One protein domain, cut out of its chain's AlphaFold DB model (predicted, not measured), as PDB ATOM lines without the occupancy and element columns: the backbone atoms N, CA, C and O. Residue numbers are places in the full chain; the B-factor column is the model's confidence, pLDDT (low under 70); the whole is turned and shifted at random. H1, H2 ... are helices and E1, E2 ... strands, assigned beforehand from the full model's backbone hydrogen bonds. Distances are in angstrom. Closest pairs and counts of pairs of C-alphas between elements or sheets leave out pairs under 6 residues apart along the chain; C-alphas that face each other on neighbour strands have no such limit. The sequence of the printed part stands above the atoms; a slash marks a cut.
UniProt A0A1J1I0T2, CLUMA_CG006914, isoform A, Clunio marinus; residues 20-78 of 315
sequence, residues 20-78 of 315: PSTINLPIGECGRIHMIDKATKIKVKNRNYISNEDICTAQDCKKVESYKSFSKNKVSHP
ATOM      1  N   PRO A  20      56.296 -39.675 -30.178       58.78
ATOM      2  CA  PRO A  20      56.494 -38.239 -30.402       58.78
ATOM      3  C   PRO A  20      55.208 -37.410 -30.280       58.78
ATOM      4  O   PRO A  20      55.256 -36.200 -30.069       58.78
ATOM      5  N   SER A  21      54.045 -38.051 -30.416       64.00
ATOM      6  CA  SER A  21      52.729 -37.447 -30.219       64.00
ATOM      7  C   SER A  21      52.259 -37.423 -28.757       64.00
ATOM      8  O   SER A  21      51.187 -36.889 -28.475       64.00
ATOM      9  N   THR A  22      53.027 -37.957 -27.808       70.31
ATOM     10  CA  THR A  22      52.679 -37.934 -26.381       70.31
ATOM     11  C   THR A  22      52.867 -36.540 -25.804       70.31
ATOM     12  O   THR A  22      53.878 -35.883 -26.044       70.31
ATOM     13  N   ILE A  23      51.911 -36.094 -24.994       77.06
ATOM     14  CA  ILE A  23      51.994 -34.845 -24.244       77.06
ATOM     15  C   ILE A  23      51.576 -35.035 -22.793       77.06
ATOM     16  O   ILE A  23      50.646 -35.781 -22.507       77.06
ATOM     17  N   ASN A  24      52.231 -34.315 -21.887       80.19
ATOM     18  CA  ASN A  24      51.811 -34.212 -20.494       80.19
ATOM     19  C   ASN A  24      50.862 -33.020 -20.339       80.19
ATOM     20  O   ASN A  24      51.171 -31.913 -20.794       80.19
ATOM     21  N   LEU A  25      49.708 -33.257 -19.720       89.06
ATOM     22  CA  LEU A  25      48.694 -32.243 -19.449       89.06
ATOM     23  C   LEU A  25      48.358 -32.204 -17.953       89.06
ATOM     24  O   LEU A  25      48.346 -33.262 -17.317       89.06
ATOM     25  N   PRO A  26      48.104 -31.006 -17.396       90.00
ATOM     26  CA  PRO A  26      47.752 -30.839 -15.992       90.00
ATOM     27  C   PRO A  26      46.393 -31.478 -15.710       90.00
ATOM     28  O   PRO A  26      45.436 -31.238 -16.449       90.00
ATOM     29  N   ILE A  27      46.308 -32.261 -14.639       90.19
ATOM     30  CA  ILE A  27      45.067 -32.860 -14.148       90.19
ATOM     31  C   ILE A  27      44.777 -32.402 -12.715       90.19
ATOM     32  O   ILE A  27      45.699 -32.178 -11.925       90.19
ATOM     33  N   GLY A  28      43.499 -32.224 -12.394       87.81
ATOM     34  CA  GLY A  28      43.063 -31.954 -11.022       87.81
ATOM     35  C   GLY A  28      42.686 -33.217 -10.257       87.81
ATOM     36  O   GLY A  28      42.779 -34.322 -10.793       87.81
ATOM     37  N   GLU A  29      42.166 -33.023  -9.046       87.44
ATOM     38  CA  GLU A  29      41.619 -34.076  -8.166       87.44
ATOM     39  C   GLU A  29      40.559 -34.944  -8.869       87.44
ATOM     40  O   GLU A  29      40.413 -36.133  -8.598       87.44
ATOM     41  N   CYS A  30      39.849 -34.376  -9.850       88.12
ATOM     42  CA  CYS A  30      38.872 -35.101 -10.663       88.12
ATOM     43  C   CYS A  30      39.494 -36.085 -11.678       88.12
ATOM     44  O   CYS A  30      38.764 -36.766 -12.401       88.12
ATOM     45  N   GLY A  31      40.825 -36.131 -11.797       83.75
ATOM     46  CA  GLY A  31      41.555 -36.977 -12.745       83.75
ATOM     47  C   GLY A  31      41.460 -36.540 -14.213       83.75
ATOM     48  O   GLY A  31      41.935 -37.261 -15.097       83.75
ATOM     49  N   ARG A  32      40.856 -35.374 -14.485       93.56
ATOM     50  CA  ARG A  32      40.649 -34.802 -15.826       93.56
ATOM     51  C   ARG A  32      41.547 -33.594 -16.072       93.56
ATOM     52  O   ARG A  32      42.034 -32.968 -15.136       93.56
ATOM     53  N   ILE A  33      41.749 -33.260 -17.344       94.44
ATOM     54  CA  ILE A  33      42.608 -32.173 -17.821       94.44
ATOM     55  C   ILE A  33      42.044 -30.818 -17.397       94.44
ATOM     56  O   ILE A  33      40.909 -30.478 -17.734       94.44
ATOM     57  N   HIS A  34      42.856 -30.007 -16.725       93.69
ATOM     58  CA  HIS A  34      42.505 -28.643 -16.335       93.69
ATOM     59  C   HIS A  34      43.083 -27.625 -17.320       93.69
ATOM     60  O   HIS A  34      44.293 -27.496 -17.488       93.69
ATOM     61  N   MET A  35      42.216 -26.844 -17.962       91.25
ATOM     62  CA  MET A  35      42.605 -25.841 -18.964       91.25
ATOM     63  C   MET A  35      43.057 -24.521 -18.314       91.25
ATOM     64  O   MET A  35      42.474 -23.464 -18.566       91.25
ATOM     65  N   ILE A  36      44.089 -24.606 -17.470       88.69
ATOM     66  CA  ILE A  36      44.586 -23.523 -16.602       88.69
ATOM     67  C   ILE A  36      45.146 -22.321 -17.367       88.69
ATOM     68  O   ILE A  36      45.004 -21.186 -16.924       88.69
ATOM     69  N   ASP A  37      45.755 -22.553 -18.530       89.62
ATOM     70  CA  ASP A  37      46.412 -21.514 -19.314       89.62
ATOM     71  C   ASP A  37      46.109 -21.635 -20.816       89.62
ATOM     72  O   ASP A  37      45.551 -22.618 -21.323       89.62
ATOM     73  N   LYS A  38      46.463 -20.583 -21.562       90.69
ATOM     74  CA  LYS A  38      46.274 -20.529 -23.018       90.69
ATOM     75  C   LYS A  38      47.098 -21.604 -23.739       90.69
ATOM     76  O   LYS A  38      46.646 -22.128 -24.756       90.69
ATOM     77  N   ALA A  39      48.274 -21.955 -23.219       88.06
ATOM     78  CA  ALA A  39      49.157 -22.949 -23.824       88.06
ATOM     79  C   ALA A  39      48.531 -24.353 -23.796       88.06
ATOM     80  O   ALA A  39      48.529 -25.058 -24.805       88.06
ATOM     81  N   THR A  40      47.936 -24.734 -22.672       88.44
ATOM     82  CA  THR A  40      47.223 -25.993 -22.455       88.44
ATOM     83  C   THR A  40      45.987 -26.062 -23.338       88.44
ATOM     84  O   THR A  40      45.798 -27.059 -24.033       88.44
ATOM     85  N   LYS A  41      45.221 -24.965 -23.434       92.25
ATOM     86  CA  LYS A  41      44.086 -24.854 -24.369       92.25
ATOM     87  C   LYS A  41      44.496 -25.131 -25.812       92.25
ATOM     88  O   LYS A  41      43.839 -25.908 -26.500       92.25
ATOM     89  N   ILE A  42      45.601 -24.539 -26.265       89.75
ATOM     90  CA  ILE A  42      46.131 -24.762 -27.618       89.75
ATOM     91  C   ILE A  42      46.595 -26.214 -27.789       89.75
ATOM     92  O   ILE A  42      46.286 -26.843 -28.803       89.75
ATOM     93  N   LYS A  43      47.310 -26.767 -26.799       88.00
ATOM     94  CA  LYS A  43      47.783 -28.156 -26.839       88.00
ATOM     95  C   LYS A  43      46.619 -29.134 -26.990       88.00
ATOM     96  O   LYS A  43      46.708 -30.004 -27.852       88.00
ATOM     97  N   VAL A  44      45.553 -28.973 -26.210       92.62
ATOM     98  CA  VAL A  44      44.361 -29.834 -26.254       92.62
ATOM     99  C   VAL A  44      43.610 -29.670 -27.576       92.62
ATOM    100  O   VAL A  44      43.343 -30.660 -28.248       92.62
ATOM    101  N   LYS A  45      43.345 -28.428 -28.005       91.75
ATOM    102  CA  LYS A  45      42.550 -28.142 -29.213       91.75
ATOM    103  C   LYS A  45      43.129 -28.761 -30.489       91.75
ATOM    104  O   LYS A  45      42.377 -29.193 -31.352       91.75
ATOM    105  N   ASN A  46      44.454 -28.823 -30.609       87.62
ATOM    106  CA  ASN A  46      45.126 -29.326 -31.811       87.62
ATOM    107  C   ASN A  46      45.277 -30.862 -31.844       87.62
ATOM    108  O   ASN A  46      46.057 -31.375 -32.646       87.62
ATOM    109  N   ARG A  47      44.616 -31.606 -30.944       87.56
ATOM    110  CA  ARG A  47      44.831 -33.048 -30.753       87.56
ATOM    111  C   ARG A  47      43.524 -33.829 -30.742       87.56
ATOM    112  O   ARG A  47      42.821 -33.896 -29.746       87.56
ATOM    113  N   ASN A  48      43.276 -34.518 -31.847       89.56
ATOM    114  CA  ASN A  48      42.034 -35.232 -32.158       89.56
ATOM    115  C   ASN A  48      41.788 -36.473 -31.273       89.56
ATOM    116  O   ASN A  48      40.740 -37.098 -31.367       89.56
ATOM    117  N   TYR A  49      42.784 -36.879 -30.484       86.19
ATOM    118  CA  TYR A  49      42.758 -38.072 -29.633       86.19
ATOM    119  C   TYR A  49      42.439 -37.769 -28.165       86.19
ATOM    120  O   TYR A  49      42.392 -38.693 -27.360       86.19
ATOM    121  N   ILE A  50      42.263 -36.494 -27.809       91.88
ATOM    122  CA  ILE A  50      41.794 -36.084 -26.485       91.88
ATOM    123  C   ILE A  50      40.287 -35.894 -26.584       91.88
ATOM    124  O   ILE A  50      39.818 -35.102 -27.402       91.88
ATOM    125  N   SER A  51      39.534 -36.641 -25.783       90.75
ATOM    126  CA  SER A  51      38.077 -36.549 -25.774       90.75
ATOM    127  C   SER A  51      37.604 -35.418 -24.858       90.75
ATOM    128  O   SER A  51      38.322 -34.980 -23.961       90.75
ATOM    129  N   ASN A  52      36.364 -34.959 -25.042       91.25
ATOM    130  CA  ASN A  52      35.758 -33.989 -24.122       91.25
ATOM    131  C   ASN A  52      35.579 -34.564 -22.704       91.25
ATOM    132  O   ASN A  52      35.538 -33.804 -21.743       91.25
ATOM    133  N   GLU A  53      35.507 -35.890 -22.567       91.69
ATOM    134  CA  GLU A  53      35.402 -36.589 -21.279       91.69
ATOM    135  C   GLU A  53      36.708 -36.518 -20.478       91.69
ATOM    136  O   GLU A  53      36.684 -36.505 -19.247       91.69
ATOM    137  N   ASP A  54      37.845 -36.404 -21.172       90.94
ATOM    138  CA  ASP A  54      39.153 -36.196 -20.556       90.94
ATOM    139  C   ASP A  54      39.321 -34.772 -20.006       90.94
ATOM    140  O   ASP A  54      40.271 -34.525 -19.269       90.94
ATOM    141  N   ILE A  55      38.443 -33.826 -20.359       94.19
ATOM    142  CA  ILE A  55      38.552 -32.408 -19.997       94.19
ATOM    143  C   ILE A  55      37.652 -32.109 -18.794       94.19
ATOM    144  O   ILE A  55      36.475 -32.468 -18.748       94.19
ATOM    145  N   CYS A  56      38.205 -31.427 -17.794       93.88
ATOM    146  CA  CYS A  56      37.437 -30.950 -16.655       93.88
ATOM    147  C   CYS A  56      36.541 -29.775 -17.070       93.88
ATOM    148  O   CYS A  56      37.018 -28.778 -17.617       93.88
ATOM    149  N   THR A  57      35.243 -29.889 -16.794       91.44
ATOM    150  CA  THR A  57      34.237 -28.843 -17.041       91.44
ATOM    151  C   THR A  57      33.753 -28.171 -15.754       91.44
ATOM    152  O   THR A  57      33.032 -27.177 -15.815       91.44
ATOM    153  N   ALA A  58      34.152 -28.699 -14.595       89.25
ATOM    154  CA  ALA A  58      33.741 -28.220 -13.285       89.25
ATOM    155  C   ALA A  58      34.452 -26.895 -12.954       89.25
ATOM    156  O   ALA A  58      35.681 -26.824 -12.940       89.25
ATOM    157  N   GLN A  59      33.685 -25.825 -12.726       81.06
ATOM    158  CA  GLN A  59      34.232 -24.479 -12.492       81.06
ATOM    159  C   GLN A  59      34.940 -24.334 -11.137       81.06
ATOM    160  O   GLN A  59      35.779 -23.448 -10.964       81.06
ATOM    161  N   ASP A  60      34.590 -25.184 -10.181       84.75
ATOM    162  CA  ASP A  60      35.124 -25.273  -8.823       84.75
ATOM    163  C   ASP A  60      36.386 -26.146  -8.734       84.75
ATOM    164  O   ASP A  60      37.225 -25.940  -7.856       84.75
ATOM    165  N   CYS A  61      36.602 -27.044  -9.697       80.62
ATOM    166  CA  CYS A  61      37.810 -27.855  -9.781       80.62
ATOM    167  C   CYS A  61      38.958 -27.026 -10.390       80.62
ATOM    168  O   CYS A  61      39.229 -27.069 -11.588       80.62
ATOM    169  N   LYS A  62      39.621 -26.203  -9.566       74.56
ATOM    170  CA  LYS A  62      40.689 -25.283 -10.021       74.56
ATOM    171  C   LYS A  62      42.106 -25.739  -9.692       74.56
ATOM    172  O   LYS A  62      43.052 -25.249 -10.306       74.56
ATOM    173  N   LYS A  63      42.276 -26.660  -8.744       79.38
ATOM    174  CA  LYS A  63      43.603 -27.137  -8.344       79.38
ATOM    175  C   LYS A  63      44.151 -28.133  -9.357       79.38
ATOM    176  O   LYS A  63      43.453 -29.055  -9.765       79.38
ATOM    177  N   VAL A  64      45.401 -27.922  -9.754       80.94
ATOM    178  CA  VAL A  64      46.211 -28.930 -10.439       80.94
ATOM    179  C   VAL A  64      46.906 -29.730  -9.354       80.94
ATOM    180  O   VAL A  64      47.634 -29.150  -8.552       80.94
ATOM    181  N   GLU A  65      46.678 -31.035  -9.329       77.44
ATOM    182  CA  GLU A  65      47.401 -31.928  -8.420       77.44
ATOM    183  C   GLU A  65      48.624 -32.534  -9.090       77.44
ATOM    184  O   GLU A  65      49.662 -32.717  -8.462       77.44
ATOM    185  N   SER A  66      48.507 -32.880 -10.373       76.31
ATOM    186  CA  SER A  66      49.548 -33.630 -11.067       76.31
ATOM    187  C   SER A  66      49.467 -33.461 -12.584       76.31
ATOM    188  O   SER A  66      48.673 -32.681 -13.111       76.31
ATOM    189  N   TYR A  67      50.320 -34.190 -13.303       81.31
ATOM    190  CA  TYR A  67      50.337 -34.244 -14.761       81.31
ATOM    191  C   TYR A  67      50.117 -35.677 -15.239       81.31
ATOM    192  O   TYR A  67      50.655 -36.629 -14.669       81.31
ATOM    193  N   LYS A  68      49.366 -35.829 -16.332       78.69
ATOM    194  CA  LYS A  68      49.099 -37.120 -16.979       78.69
ATOM    195  C   LYS A  68      49.490 -37.076 -18.452       78.69
ATOM    196  O   LYS A  68      49.298 -36.062 -19.121       78.69
ATOM    197  N   SER A  69      50.038 -38.180 -18.956       76.00
ATOM    198  CA  SER A  69      50.445 -38.320 -20.357       76.00
ATOM    199  C   SER A  69      49.280 -38.767 -21.252       76.00
ATOM    200  O   SER A  69      48.578 -39.723 -20.921       76.00
ATOM    201  N   PHE A  70      49.120 -38.125 -22.411       80.69
ATOM    202  CA  PHE A  70      48.110 -38.405 -23.442       80.69
ATOM    203  C   PHE A  70      48.780 -38.558 -24.811       80.69
ATOM    204  O   PHE A  70      49.703 -37.810 -25.114       80.69
ATOM    205  N   SER A  71      48.306 -39.463 -25.671       78.31
ATOM    206  CA  SER A  71      48.941 -39.761 -26.968       78.31
ATOM    207  C   SER A  71      47.953 -40.151 -28.063       78.31
ATOM    208  O   SER A  71      46.923 -40.765 -27.780       78.31
ATOM    209  N   LYS A  72      48.326 -39.856 -29.321       76.00
ATOM    210  CA  LYS A  72      47.577 -40.227 -30.530       76.00
ATOM    211  C   LYS A  72      47.441 -41.734 -30.677       76.00
ATOM    212  O   LYS A  72      46.355 -42.233 -30.957       76.00
ATOM    213  N   ASN A  73      48.532 -42.460 -30.467       68.31
ATOM    214  CA  ASN A  73      48.478 -43.907 -30.393       68.31
ATOM    215  C   ASN A  73      48.238 -44.281 -28.931       68.31
ATOM    216  O   ASN A  73      49.064 -43.972 -28.071       68.31
ATOM    217  N   LYS A  74      47.172 -45.043 -28.638       52.41
ATOM    218  CA  LYS A  74      46.941 -45.653 -27.304       52.41
ATOM    219  C   LYS A  74      48.115 -46.541 -26.820       52.41
ATOM    220  O   LYS A  74      48.073 -47.089 -25.725       52.41
ATOM    221  N   VAL A  75      49.152 -46.700 -27.646       48.12
ATOM    222  CA  VAL A  75      50.346 -47.531 -27.460       48.12
ATOM    223  C   VAL A  75      51.557 -46.728 -26.944       48.12
ATOM    224  O   VAL A  75      52.634 -47.284 -26.796       48.12
ATOM    225  N   SER A  76      51.431 -45.446 -26.601       43.94
ATOM    226  CA  SER A  76      52.583 -44.618 -26.189       43.94
ATOM    227  C   SER A  76      53.049 -44.777 -24.747       43.94
ATOM    228  O   SER A  76      53.669 -43.870 -24.182       43.94
ATOM    229  N   HIS A  77      52.680 -45.861 -24.086       48.28
ATOM    230  CA  HIS A  77      53.276 -46.065 -22.786       48.28
ATOM    231  C   HIS A  77      54.719 -46.491 -23.028       48.28
ATOM    232  O   HIS A  77      54.923 -47.395 -23.843       48.28
ATOM    233  N   PRO A  78      55.710 -45.864 -22.365       52.19
ATOM    234  CA  PRO A  78      57.060 -46.399 -22.385       52.19
ATOM    235  C   PRO A  78      56.958 -47.894 -22.088       52.19
ATOM    236  O   PRO A  78      56.218 -48.293 -21.179       52.19
TER     237      PRO A  78
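Overview. This is residues 20 to 78 of the 315 residues of the protein "CLUMA_CG006914, isoform A" of Clunio marinus (UniProt A0A1J1I0T2). This is a domain of little regular structure: a ribbon of two strands, E1 and E2, with one short helix, H1, on its E1 side, and a long loop, residues 46 to 65, leading from H1 back to E2. The 59 printed residues hold E1, H1 and E2 in that order, only 18 residues in named elements, and the class is mixed. The sheet E1 - E2 is antiparallel. The whole is compact, with a radius of gyration of the C-alphas of 11.1 A, and elongated, spanning 32 by 21 by 18 A.

Arrangement. E1, residues 23 to 27, and E2, residues 66 to 70, are antiparallel neighbours at 140 degrees; N 23 and O 70 are within hydrogen-bond range at 2.8 A. The closest C-alphas of E1 and H1, residues 38 to 45, are those of Leu 25 and Thr 40, 7.1 A apart. In H1 every O i to N i+4 pair is within hydrogen-bond range.

Along the chain. E1 begins at C-alpha 23 (51.994, -34.845, -24.244) and measures 12.4 A, H1 10.5 A. E2 measures 13.3 A, ending at C-alpha 70 (48.110, -38.405, -23.442).

Size, cuts and confidence. The C-alphas farthest apart, of Asp 60 and Pro 78, are 33.3 A apart. The printed part has no cut. The link from H1 to E2 is long. Residues 20 to 21 and 73 to 78 have pLDDT under 70.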